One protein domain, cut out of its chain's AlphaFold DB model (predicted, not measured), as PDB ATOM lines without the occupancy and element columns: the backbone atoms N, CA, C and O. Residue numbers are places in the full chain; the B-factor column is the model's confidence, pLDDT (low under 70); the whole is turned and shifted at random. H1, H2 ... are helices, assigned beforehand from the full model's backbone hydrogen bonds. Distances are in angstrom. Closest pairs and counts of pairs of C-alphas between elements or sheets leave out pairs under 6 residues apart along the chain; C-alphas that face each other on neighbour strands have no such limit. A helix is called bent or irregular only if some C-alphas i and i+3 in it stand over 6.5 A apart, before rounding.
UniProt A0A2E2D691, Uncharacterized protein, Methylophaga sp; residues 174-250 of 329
ATOM      1  N   ASP A 174      92.197  -8.310 161.257       68.81
ATOM      2  CA  ASP A 174      91.049  -8.231 160.369       68.81
ATOM      3  C   ASP A 174      90.597  -6.794 160.086       68.81
ATOM      4  O   ASP A 174      89.831  -6.585 159.143       68.81
ATOM      5  N   GLY A 175      91.083  -5.810 160.851       56.50
ATOM      6  CA  GLY A 175      90.722  -4.391 160.762       56.50
ATOM      7  C   GLY A 175      90.872  -3.765 159.375       56.50
ATOM      8  O   GLY A 175      90.068  -2.914 159.016       56.50
ATOM      9  N   GLU A 176      91.826  -4.224 158.562       55.84
ATOM     10  CA  GLU A 176      91.988  -3.735 157.181       55.84
ATOM     11  C   GLU A 176      90.969  -4.337 156.197       55.84
ATOM     12  O   GLU A 176      90.662  -3.742 155.164       55.84
ATOM     13  N   SER A 177      90.434  -5.525 156.501       59.09
ATOM     14  CA  SER A 177      89.514  -6.263 155.618       59.09
ATOM     15  C   SER A 177      88.044  -6.148 156.031       59.09
ATOM     16  O   SER A 177      87.137  -6.351 155.220       59.09
ATOM     17  N   VAL A 178      87.796  -5.830 157.298       61.69
ATOM     18  CA  VAL A 178      86.468  -5.707 157.889       61.69
ATOM     19  C   VAL A 178      86.076  -4.232 157.922       61.69
ATOM     20  O   VAL A 178      86.872  -3.360 158.242       61.69
ATOM     21  N   ASN A 179      84.819  -3.946 157.584       74.50
ATOM     22  CA  ASN A 179      84.269  -2.594 157.565       74.50
ATOM     23  C   ASN A 179      84.549  -1.866 158.899       74.50
ATOM     24  O   ASN A 179      84.023  -2.290 159.927       74.50
ATOM     25  N   HIS A 180      85.323  -0.771 158.877       78.38
ATOM     26  CA  HIS A 180      85.629   0.063 160.054       78.38
ATOM     27  C   HIS A 180      84.385   0.430 160.870       78.38
ATOM     28  O   HIS A 180      84.444   0.492 162.093       78.38
ATOM     29  N   PHE A 181      83.239   0.609 160.206       79.56
ATOM     30  CA  PHE A 181      81.964   0.849 160.877       79.56
ATOM     31  C   PHE A 181      81.555  -0.304 161.807       79.56
ATOM     32  O   PHE A 181      81.064  -0.066 162.903       79.56
ATOM     33  N   ALA A 182      81.769  -1.558 161.395       83.25
ATOM     34  CA  ALA A 182      81.476  -2.717 162.233       83.25
ATOM     35  C   ALA A 182      82.407  -2.768 163.453       83.25
ATOM     36  O   ALA A 182      81.943  -3.045 164.554       83.25
ATOM     37  N   TRP A 183      83.691  -2.443 163.270       84.69
ATOM     38  CA  TRP A 183      84.657  -2.371 164.368       84.69
ATOM     39  C   TRP A 183      84.348  -1.253 165.358       84.69
ATOM     40  O   TRP A 183      84.384  -1.499 166.560       84.69
ATOM     41  N   GLY A 184      83.945  -0.075 164.881       85.19
ATOM     42  CA  GLY A 184      83.513   1.024 165.748       85.19
ATOM     43  C   GLY A 184      82.300   0.691 166.619       85.19
ATOM     44  O   GLY A 184      82.075   1.350 167.623       85.19
ATOM     45  N   LEU A 185      81.547  -0.357 166.276       88.56
ATOM     46  CA  LEU A 185      80.416  -0.833 167.068       88.56
ATOM     47  C   LEU A 185      80.771  -1.980 168.020       88.56
ATOM     48  O   LEU A 185      79.914  -2.355 168.815       88.56
ATOM     49  N   ALA A 186      81.978  -2.556 167.972       90.75
ATOM     50  CA  ALA A 186      82.312  -3.748 168.759       90.75
ATOM     51  C   ALA A 186      82.091  -3.547 170.272       90.75
ATOM     52  O   ALA A 186      81.504  -4.420 170.910       90.75
ATOM     53  N   GLY A 187      82.434  -2.380 170.821       89.44
ATOM     54  CA  GLY A 187      82.119  -2.016 172.204       89.44
ATOM     55  C   GLY A 187      80.619  -2.076 172.512       89.44
ATOM     56  O   GLY A 187      80.189  -2.798 173.410       89.44
ATOM     57  N   THR A 188      79.792  -1.420 171.693       88.44
ATOM     58  CA  THR A 188      78.324  -1.483 171.794       88.44
ATOM     59  C   THR A 188      77.800  -2.916 171.705       88.44
ATOM     60  O   THR A 188      76.894  -3.308 172.439       88.44
ATOM     61  N   CYS A 189      78.377  -3.737 170.828       89.31
ATOM     62  CA  CYS A 189      77.988  -5.137 170.685       89.31
ATOM     63  C   CYS A 189      78.276  -5.939 171.945       89.31
ATOM     64  O   CYS A 189      77.446  -6.752 172.348       89.31
ATOM     65  N   TYR A 190      79.447  -5.718 172.542       91.69
ATOM     66  CA  TYR A 190      79.856  -6.389 173.763       91.69
ATOM     67  C   TYR A 190      78.917  -6.028 174.913       91.69
ATOM     68  O   TYR A 190      78.367  -6.917 175.555       91.69
ATOM     69  N   VAL A 191      78.603  -4.740 175.080       88.38
ATOM     70  CA  VAL A 191      77.634  -4.269 176.080       88.38
ATOM     71  C   VAL A 191      76.258  -4.921 175.881       88.38
ATOM     72  O   VAL A 191      75.661  -5.389 176.850       88.38
ATOM     73  N   LEU A 192      75.752  -4.999 174.644       86.94
ATOM     74  CA  LEU A 192      74.465  -5.646 174.343       86.94
ATOM     75  C   LEU A 192      74.498  -7.165 174.571       86.94
ATOM     76  O   LEU A 192      73.493  -7.745 174.988       86.94
ATOM     77  N   LYS A 193      75.630  -7.820 174.295       90.12
ATOM     78  CA  LYS A 193      75.834  -9.244 174.585       90.12
ATOM     79  C   LYS A 193      75.784  -9.489 176.092       90.12
ATOM     80  O   LYS A 193      74.991 -10.321 176.515       90.12
ATOM     81  N   GLU A 194      76.570  -8.758 176.877       90.31
ATOM     82  CA  GLU A 194      76.704  -8.992 178.321       90.31
ATOM     83  C   GLU A 194      75.451  -8.574 179.105       90.31
ATOM     84  O   GLU A 194      74.938  -9.355 179.902       90.31
ATOM     85  N   ASN A 195      74.892  -7.387 178.844       84.94
ATOM     86  CA  ASN A 195      73.776  -6.865 179.646       84.94
ATOM     87  C   ASN A 195      72.420  -7.463 179.268       84.94
ATOM     88  O   ASN A 195      71.535  -7.586 180.113       84.94
ATOM     89  N   LEU A 196      72.226  -7.824 177.997       83.19
ATOM     90  CA  LEU A 196      70.932  -8.311 177.514       83.19
ATOM     91  C   LEU A 196      70.938  -9.797 177.153       83.19
ATOM     92  O   LEU A 196      69.894 -10.326 176.762       83.19
ATOM     93  N   ASN A 197      72.091 -10.468 177.246       86.88
ATOM     94  CA  ASN A 197      72.292 -11.844 176.793       86.88
ATOM     95  C   ASN A 197      71.845 -12.048 175.332       86.88
ATOM     96  O   ASN A 197      71.190 -13.029 174.963       86.88
ATOM     97  N   TRP A 198      72.106 -11.053 174.479       86.19
ATOM     98  CA  TRP A 198      71.692 -11.110 173.083       86.19
ATOM     99  C   TRP A 198      72.662 -11.943 172.253       86.19
ATOM    100  O   TRP A 198      73.855 -11.670 172.172       86.19
ATOM    101  N   GLY A 199      72.120 -12.926 171.537       85.75
ATOM    102  CA  GLY A 199      72.874 -13.630 170.510       85.75
ATOM    103  C   GLY A 199      73.186 -12.730 169.309       85.75
ATOM    104  O   GLY A 199      72.436 -11.810 168.977       85.75
ATOM    105  N   LYS A 200      74.252 -13.070 168.586       84.50
ATOM    106  CA  LYS A 200      74.724 -12.420 167.352       84.50
ATOM    107  C   LYS A 200      73.628 -11.894 166.424       84.50
ATOM    108  O   LYS A 200      73.616 -10.719 166.083       84.50
ATOM    109  N   GLY A 201      72.677 -12.743 166.021       80.81
ATOM    110  CA  GLY A 201      71.629 -12.343 165.074       80.81
ATOM    111  C   GLY A 201      70.728 -11.225 165.606       80.81
ATOM    112  O   GLY A 201      70.251 -10.390 164.839       80.81
ATOM    113  N   LYS A 202      70.522 -11.188 166.925       82.44
ATOM    114  CA  LYS A 202      69.714 -10.185 167.609       82.44
ATOM    115  C   LYS A 202      70.437  -8.831 167.651       82.44
ATOM    116  O   LYS A 202      69.818  -7.816 167.329       82.44
ATOM    117  N   ILE A 203      71.747  -8.846 167.915       84.50
ATOM    118  CA  ILE A 203      72.605  -7.653 167.892       84.50
ATOM    119  C   ILE A 203      72.776  -7.116 166.464       84.50
ATOM    120  O   ILE A 203      72.546  -5.931 166.245       84.50
ATOM    121  N   CYS A 204      73.072  -7.969 165.472       82.62
ATOM    122  CA  CYS A 204      73.202  -7.554 164.066       82.62
ATOM    123  C   CYS A 204      71.968  -6.792 163.570       82.62
ATOM    124  O   CYS A 204      72.080  -5.793 162.859       82.62
ATOM    125  N   ASN A 205      70.780  -7.283 163.934       79.12
ATOM    126  CA  ASN A 205      69.522  -6.659 163.548       79.12
ATOM    127  C   ASN A 205      69.312  -5.308 164.237       79.12
ATOM    128  O   ASN A 205      68.827  -4.389 163.585       79.12
ATOM    129  N   TYR A 206      69.666  -5.197 165.520       80.25
ATOM    130  CA  TYR A 206      69.508  -3.969 166.301       80.25
ATOM    131  C   TYR A 206      70.484  -2.881 165.850       80.25
ATOM    132  O   TYR A 206      70.065  -1.801 165.451       80.25
ATOM    133  N   LEU A 207      71.774  -3.217 165.782       80.94
ATOM    134  CA  LEU A 207      72.836  -2.319 165.325       80.94
ATOM    135  C   LEU A 207      72.890  -2.158 163.821       80.94
ATOM    136  O   LEU A 207      73.732  -1.431 163.296       80.94
ATOM    137  N   MET A 208      71.963  -2.791 163.100       78.56
ATOM    138  CA  MET A 208      71.758  -2.451 161.709       78.56
ATOM    139  C   MET A 208      72.999  -2.787 160.833       78.56
ATOM    140  O   MET A 208      73.208  -2.208 159.765       78.56
ATOM    141  N   VAL A 209      73.781  -3.798 161.213       78.88
ATOM    142  CA  VAL A 209      75.059  -4.190 160.581       78.88
ATOM    143  C   VAL A 209      74.950  -5.471 159.747       78.88
ATOM    144  O   VAL A 209      74.090  -6.323 159.975       78.88
ATOM    145  N   ASN A 210      75.825  -5.617 158.744       77.31
ATOM    146  CA  ASN A 210      75.901  -6.838 157.937       77.31
ATOM    147  C   ASN A 210      76.453  -7.997 158.782       77.31
ATOM    148  O   ASN A 210      77.495  -7.868 159.423       77.31
ATOM    149  N   ASN A 211      75.779  -9.146 158.712       76.81
ATOM    150  CA  ASN A 211      76.138 -10.350 159.450       76.81
ATOM    151  C   ASN A 211      77.588 -10.801 159.186       76.81
ATOM    152  O   ASN A 211      78.253 -11.205 160.122       76.81
ATOM    153  N   GLY A 212      78.105 -10.684 157.955       79.75
ATOM    154  CA  GLY A 212      79.432 -11.203 157.583       79.75
ATOM    155  C   GLY A 212      80.595 -10.593 158.375       79.75
ATOM    156  O   GLY A 212      81.378 -11.320 158.978       79.75
ATOM    157  N   SER A 213      80.680  -9.262 158.414       75.19
ATOM    158  CA  SER A 213      81.685  -8.532 159.204       75.19
ATOM    159  C   SER A 213      81.490  -8.742 160.705       75.19
ATOM    160  O   SER A 213      82.453  -8.869 161.453       75.19
ATOM    161  N   PHE A 214      80.232  -8.839 161.129       81.75
ATOM    162  CA  PHE A 214      79.873  -9.027 162.526       81.75
ATOM    163  C   PHE A 214      80.173 -10.430 163.050       81.75
ATOM    164  O   PHE A 214      80.425 -10.595 164.239       81.75
ATOM    165  N   CYS A 215      80.153 -11.448 162.178       83.62
ATOM    166  CA  CYS A 215      80.496 -12.815 162.548       83.62
ATOM    167  C   CYS A 215      81.818 -12.860 163.291       83.62
ATOM    168  O   CYS A 215      81.857 -13.367 164.401       83.62
ATOM    169  N   ARG A 216      82.838 -12.244 162.701       83.69
ATOM    170  CA  ARG A 216      84.200 -12.291 163.214       83.69
ATOM    171  C   ARG A 216      84.346 -11.551 164.538       83.69
ATOM    172  O   ARG A 216      84.945 -12.079 165.460       83.69
ATOM    173  N   ILE A 217      83.720 -10.378 164.657       88.25
ATOM    174  CA  ILE A 217      83.678  -9.612 165.913       88.25
ATOM    175  C   ILE A 217      83.060 -10.453 167.035       88.25
ATOM    176  O   ILE A 217      83.601 -10.523 168.133       88.25
ATOM    177  N   PHE A 218      81.941 -11.123 166.748       87.88
ATOM    178  CA  PHE A 218      81.268 -11.959 167.736       87.88
ATOM    179  C   PHE A 218      82.088 -13.200 168.104       87.88
ATOM    180  O   PHE A 218      82.109 -13.570 169.273       87.88
ATOM    181  N   ASP A 219      82.775 -13.811 167.138       86.94
ATOM    182  CA  ASP A 219      83.674 -14.940 167.388       86.94
ATOM    183  C   ASP A 219      84.803 -14.521 168.350       86.94
ATOM    184  O   ASP A 219      85.069 -15.225 169.317       86.94
ATOM    185  N   TYR A 220      85.352 -13.305 168.216       87.81
ATOM    186  CA  TYR A 220      86.333 -12.791 169.181       87.81
ATOM    187  C   TYR A 220      85.773 -12.599 170.592       87.81
ATOM    188  O   TYR A 220      86.474 -12.877 171.562       87.81
ATOM    189  N   PHE A 221      84.514 -12.173 170.737       91.12
ATOM    190  CA  PHE A 221      83.883 -12.113 172.061       91.12
ATOM    191  C   PHE A 221      83.736 -13.498 172.694       91.12
ATOM    192  O   PHE A 221      83.789 -13.620 173.916       91.12
ATOM    193  N   LEU A 222      83.503 -14.533 171.879       85.06
ATOM    194  CA  LEU A 222      83.436 -15.921 172.345       85.06
ATOM    195  C   LEU A 222      84.820 -16.457 172.727       85.06
ATOM    196  O   LEU A 222      84.920 -17.228 173.677       85.06
ATOM    197  N   ASP A 223      85.867 -15.979 172.058       86.69
ATOM    198  CA  ASP A 223      87.268 -16.278 172.373       86.69
ATOM    199  C   ASP A 223      87.815 -15.454 173.561       86.69
ATOM    200  O   ASP A 223      88.998 -15.540 173.890       86.69
ATOM    201  N   GLY A 224      86.964 -14.666 174.231       89.25
ATOM    202  CA  GLY A 224      87.302 -13.935 175.456       89.25
ATOM    203  C   GLY A 224      87.842 -12.520 175.246       89.25
ATOM    204  O   GLY A 224      88.262 -11.888 176.211       89.25
ATOM    205  N   TRP A 225      87.824 -11.990 174.021       89.88
ATOM    206  CA  TRP A 225      88.192 -10.594 173.791       89.88
ATOM    207  C   TRP A 225      87.116  -9.644 174.338       89.88
ATOM    208  O   TRP A 225      85.940  -9.740 173.971       89.88
ATOM    209  N   ASN A 226      87.534  -8.707 175.190       92.50
ATOM    210  CA  ASN A 226      86.698  -7.650 175.745       92.50
ATOM    211  C   ASN A 226      87.134  -6.286 175.175       92.50
ATOM    212  O   ASN A 226      88.156  -5.752 175.607       92.50
ATOM    213  N   PRO A 227      86.374  -5.684 174.240       90.38
ATOM    214  CA  PRO A 227      86.726  -4.386 173.669       90.38
ATOM    215  C   PRO A 227      86.734  -3.252 174.701       90.38
ATOM    216  O   PRO A 227      87.361  -2.230 174.454       90.38
ATOM    217  N   LEU A 228      86.045  -3.394 175.841       90.12
ATOM    218  CA  LEU A 228      85.997  -2.363 176.887       90.12
ATOM    219  C   LEU A 228      87.290  -2.289 177.711       90.12
ATOM    220  O   LEU A 228      87.585  -1.245 178.282       90.12
ATOM    221  N   GLU A 229      88.054  -3.381 177.760       91.31
ATOM    222  CA  GLU A 229      89.333  -3.480 178.482       91.31
ATOM    223  C   GLU A 229      90.546  -3.347 177.548       91.31
ATOM    224  O   GLU A 229      91.688  -3.298 178.001       91.31
ATOM    225  N   ASP A 230      90.316  -3.284 176.237       88.56
ATOM    226  CA  ASP A 230      91.357  -3.162 175.225       88.56
ATOM    227  C   ASP A 230      91.696  -1.680 174.984       88.56
ATOM    228  O   ASP A 230      90.979  -0.963 174.281       88.56
ATOM    229  N   GLU A 231      92.789  -1.203 175.593       89.25
ATOM    230  CA  GLU A 231      93.238   0.200 175.512       89.25
ATOM    231  C   GLU A 231      93.452   0.667 174.066       89.25
ATOM    232  O   GLU A 231      93.083   1.782 173.686       89.25
ATOM    233  N   ASP A 232      94.018  -0.213 173.242       83.88
ATOM    234  CA  ASP A 232      94.290   0.038 171.835       83.88
ATOM    235  C   ASP A 232      92.983   0.242 171.057       83.88
ATOM    236  O   ASP A 232      92.886   1.159 170.237       83.88
ATOM    237  N   TYR A 233      91.969  -0.584 171.318       88.06
ATOM    238  CA  TYR A 233      90.636  -0.423 170.747       88.06
ATOM    239  C   TYR A 233      89.967   0.864 171.239       88.06
ATOM    240  O   TYR A 233      89.506   1.651 170.412       88.06
ATOM    241  N   GLN A 234      89.959   1.121 172.551       88.88
ATOM    242  CA  GLN A 234      89.322   2.307 173.140       88.88
ATOM    243  C   GLN A 234      89.951   3.617 172.652       88.88
ATOM    244  O   GLN A 234      89.247   4.608 172.469       88.88
ATOM    245  N   SER A 235      91.258   3.622 172.369       86.25
ATOM    246  CA  SER A 235      91.942   4.788 171.797       86.25
ATOM    247  C   SER A 235      91.434   5.160 170.395       86.25
ATOM    248  O   SER A 235      91.452   6.332 170.016       86.25
ATOM    249  N   LEU A 236      90.970   4.168 169.626       81.94
ATOM    250  CA  LEU A 236      90.482   4.331 168.254       81.94
ATOM    251  C   LEU A 236      88.958   4.479 168.192       81.94
ATOM    252  O   LEU A 236      88.441   5.210 167.345       81.94
ATOM    253  N   TYR A 237      88.252   3.771 169.070       84.00
ATOM    254  CA  TYR A 237      86.801   3.639 169.102       84.00
ATOM    255  C   TYR A 237      86.308   3.775 170.550       84.00
ATOM    256  O   TYR A 237      85.945   2.774 171.176       84.00
ATOM    257  N   PRO A 238      86.307   5.001 171.106       80.44
ATOM    258  CA  PRO A 238      85.807   5.229 172.453       80.44
ATOM    259  C   PRO A 238      84.369   4.720 172.543       80.44
ATOM    260  O   PRO A 238      83.505   5.111 171.754       80.44
ATOM    261  N   THR A 239      84.140   3.777 173.452       79.06
ATOM    262  CA  THR A 239      82.846   3.106 173.570       79.06
ATOM    263  C   THR A 239      81.915   3.899 174.468       79.06
ATOM    264  O   THR A 239      82.276   4.243 175.590       79.06
ATOM    265  N   SER A 240      80.702   4.146 173.984       76.81
ATOM    266  CA  SER A 240      79.632   4.734 174.783       76.81
ATOM    267  C   SER A 240      79.187   3.812 175.922       76.81
ATOM    268  O   SER A 240      79.188   2.586 175.769       76.81
ATOM    269  N   SER A 241      78.765   4.390 177.049       78.00
ATOM    270  CA  SER A 241      78.173   3.627 178.155       78.00
ATOM    271  C   SER A 241      76.879   2.926 177.716       78.00
ATOM    272  O   SER A 241      76.311   3.224 176.664       78.00
ATOM    273  N   TYR A 242      76.383   1.977 178.514       71.38
ATOM    274  CA  TYR A 242      75.109   1.318 178.211       71.38
ATOM    275  C   TYR A 242      73.945   2.313 178.131       71.38
ATOM    276  O   TYR A 242      73.117   2.230 177.225       71.38
ATOM    277  N   GLU A 243      73.917   3.279 179.043       75.75
ATOM    278  CA  GLU A 243      72.919   4.344 179.104       75.75
ATOM    279  C   GLU A 243      72.985   5.228 177.854       75.75
ATOM    280  O   GLU A 243      71.956   5.493 177.240       75.75
ATOM    281  N   GLU A 244      74.191   5.602 177.420       77.31
ATOM    282  CA  GLU A 244      74.407   6.368 176.187       77.31
ATOM    283  C   GLU A 244      73.992   5.569 174.939       77.31
ATOM    284  O   GLU A 244      73.411   6.113 174.000       77.31
ATOM    285  N   ILE A 245      74.237   4.254 174.920       74.19
ATOM    286  CA  ILE A 245      73.775   3.371 173.840       74.19
ATOM    287  C   ILE A 245      72.245   3.358 173.787       74.19
ATOM    288  O   ILE A 245      71.680   3.461 172.698       74.19
ATOM    289  N   ILE A 246      71.567   3.250 174.933       72.25
ATOM    290  CA  ILE A 246      70.101   3.312 174.997       72.25
ATOM    291  C   ILE A 246      69.585   4.686 174.571       72.25
ATOM    292  O   ILE A 246      68.580   4.757 173.867       72.25
ATOM    293  N   GLU A 247      70.256   5.773 174.942       75.25
ATOM    294  CA  GLU A 247      69.869   7.121 174.525       75.25
ATOM    295  C   GLU A 247      69.959   7.286 172.998       75.25
ATOM    296  O   GLU A 247      69.037   7.806 172.368       75.25
ATOM    297  N   VAL A 248      71.036   6.786 172.384       72.31
ATOM    298  CA  VAL A 248      71.285   6.920 170.938       72.31
ATOM    299  C   VAL A 248      70.412   5.980 170.106       72.31
ATOM    300  O   VAL A 248      69.872   6.383 169.073       72.31
ATOM    301  N   TYR A 249      70.296   4.716 170.515       66.19
ATOM    302  CA  TYR A 249      69.638   3.667 169.727       66.19
ATOM    303  C   TYR A 249      68.222   3.328 170.211       66.19
ATOM    304  O   TYR A 249      67.534   2.514 169.586       66.19
ATOM    305  N   GLY A 250      67.776   3.963 171.292       67.25
ATOM    306  CA  GLY A 250      66.524   3.667 171.971       67.25
ATOM    307  C   GLY A 250      66.604   2.410 172.835       67.25
ATOM    308  O   GLY A 250      67.445   1.526 172.641       67.25
TER     309      GLY A 250
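What this domain is: This is residues 174 to 250 of the 329 residues of an uncharacterized protein of Methylophaga sp (UniProt A0A2E2D691). A compact, rounded cluster of short helices crossing one another: H2 lies nearest the middle, with H3 and H6 packed crosswise on it, and H4 packs steeply on H3. H1 also lies near the middle, while H5 sits out at the rim and touches no helix. The printed part has 77 residues with six named helices, H1 to H6 in chain order, and no named strand; its class is all helix. The radius of gyration of the C-alphas is 11.4 A, and the spans are 30 by 26 by 21 A.

Where its parts are: The longest helix, H4, is residues 211 to 222, 15.8 A from C-alpha 211 at (76.138, -10.350, 159.450) to C-alpha 222. It is neither bent nor irregular, but only just: C-alphas 213 and 216 are 6.0 A apart. H3 is residues 200 to 206, 10.0 A long, and H2 residues 186 to 196, 15.1 A. H1 is residues 180 to 184, beginning at C-alpha (85.629, 0.063, 160.054). H5 is residues 231 to 236. H6 is residues 242 to 249, 10.4 A long, ending at C-alpha (69.638, 3.667, 169.727).

How they stand to each other: H4 touches H3 at a steep tilt of 56 degrees, opposite ways; the closest C-alphas, of Cys 204 and Asn 211, are 6.1 A apart. With residues 213 to 217 alone, H4 only just touches H1, with 3 pairs of C-alphas within 8 A; the closest are those of Ala 182 and Phe 214, 6.5 A apart. H4 and H2 are close but not clearly touching, the closest C-alphas being those of Ala 186 and Ile 217, 6.7 A apart. H2 touches H3, about perpendicular at 78 degrees, the closest C-alphas being those of Cys 189 and Ile 203, 6.6 A apart. H2 touches H6, only just about perpendicular at 71 degrees, the closest C-alphas being those of Val 191 and Tyr 242, 6.5 A apart. H5 and H1 are near each other. H4 and H6 are apart. Every O i to N i+4 pair is within hydrogen-bond range in H1, H2, H3 and H6; H4 has 6 of 8 and H5 1 of 2.

The domain as a whole: The C-alphas farthest apart, of Ser 177 and Glu 243, stand at 30.7 A. The printed part has no cut and no long link. The mean pLDDT of the printed part is 81.7, with residues 174 to 178 and 249 to 250 under 70.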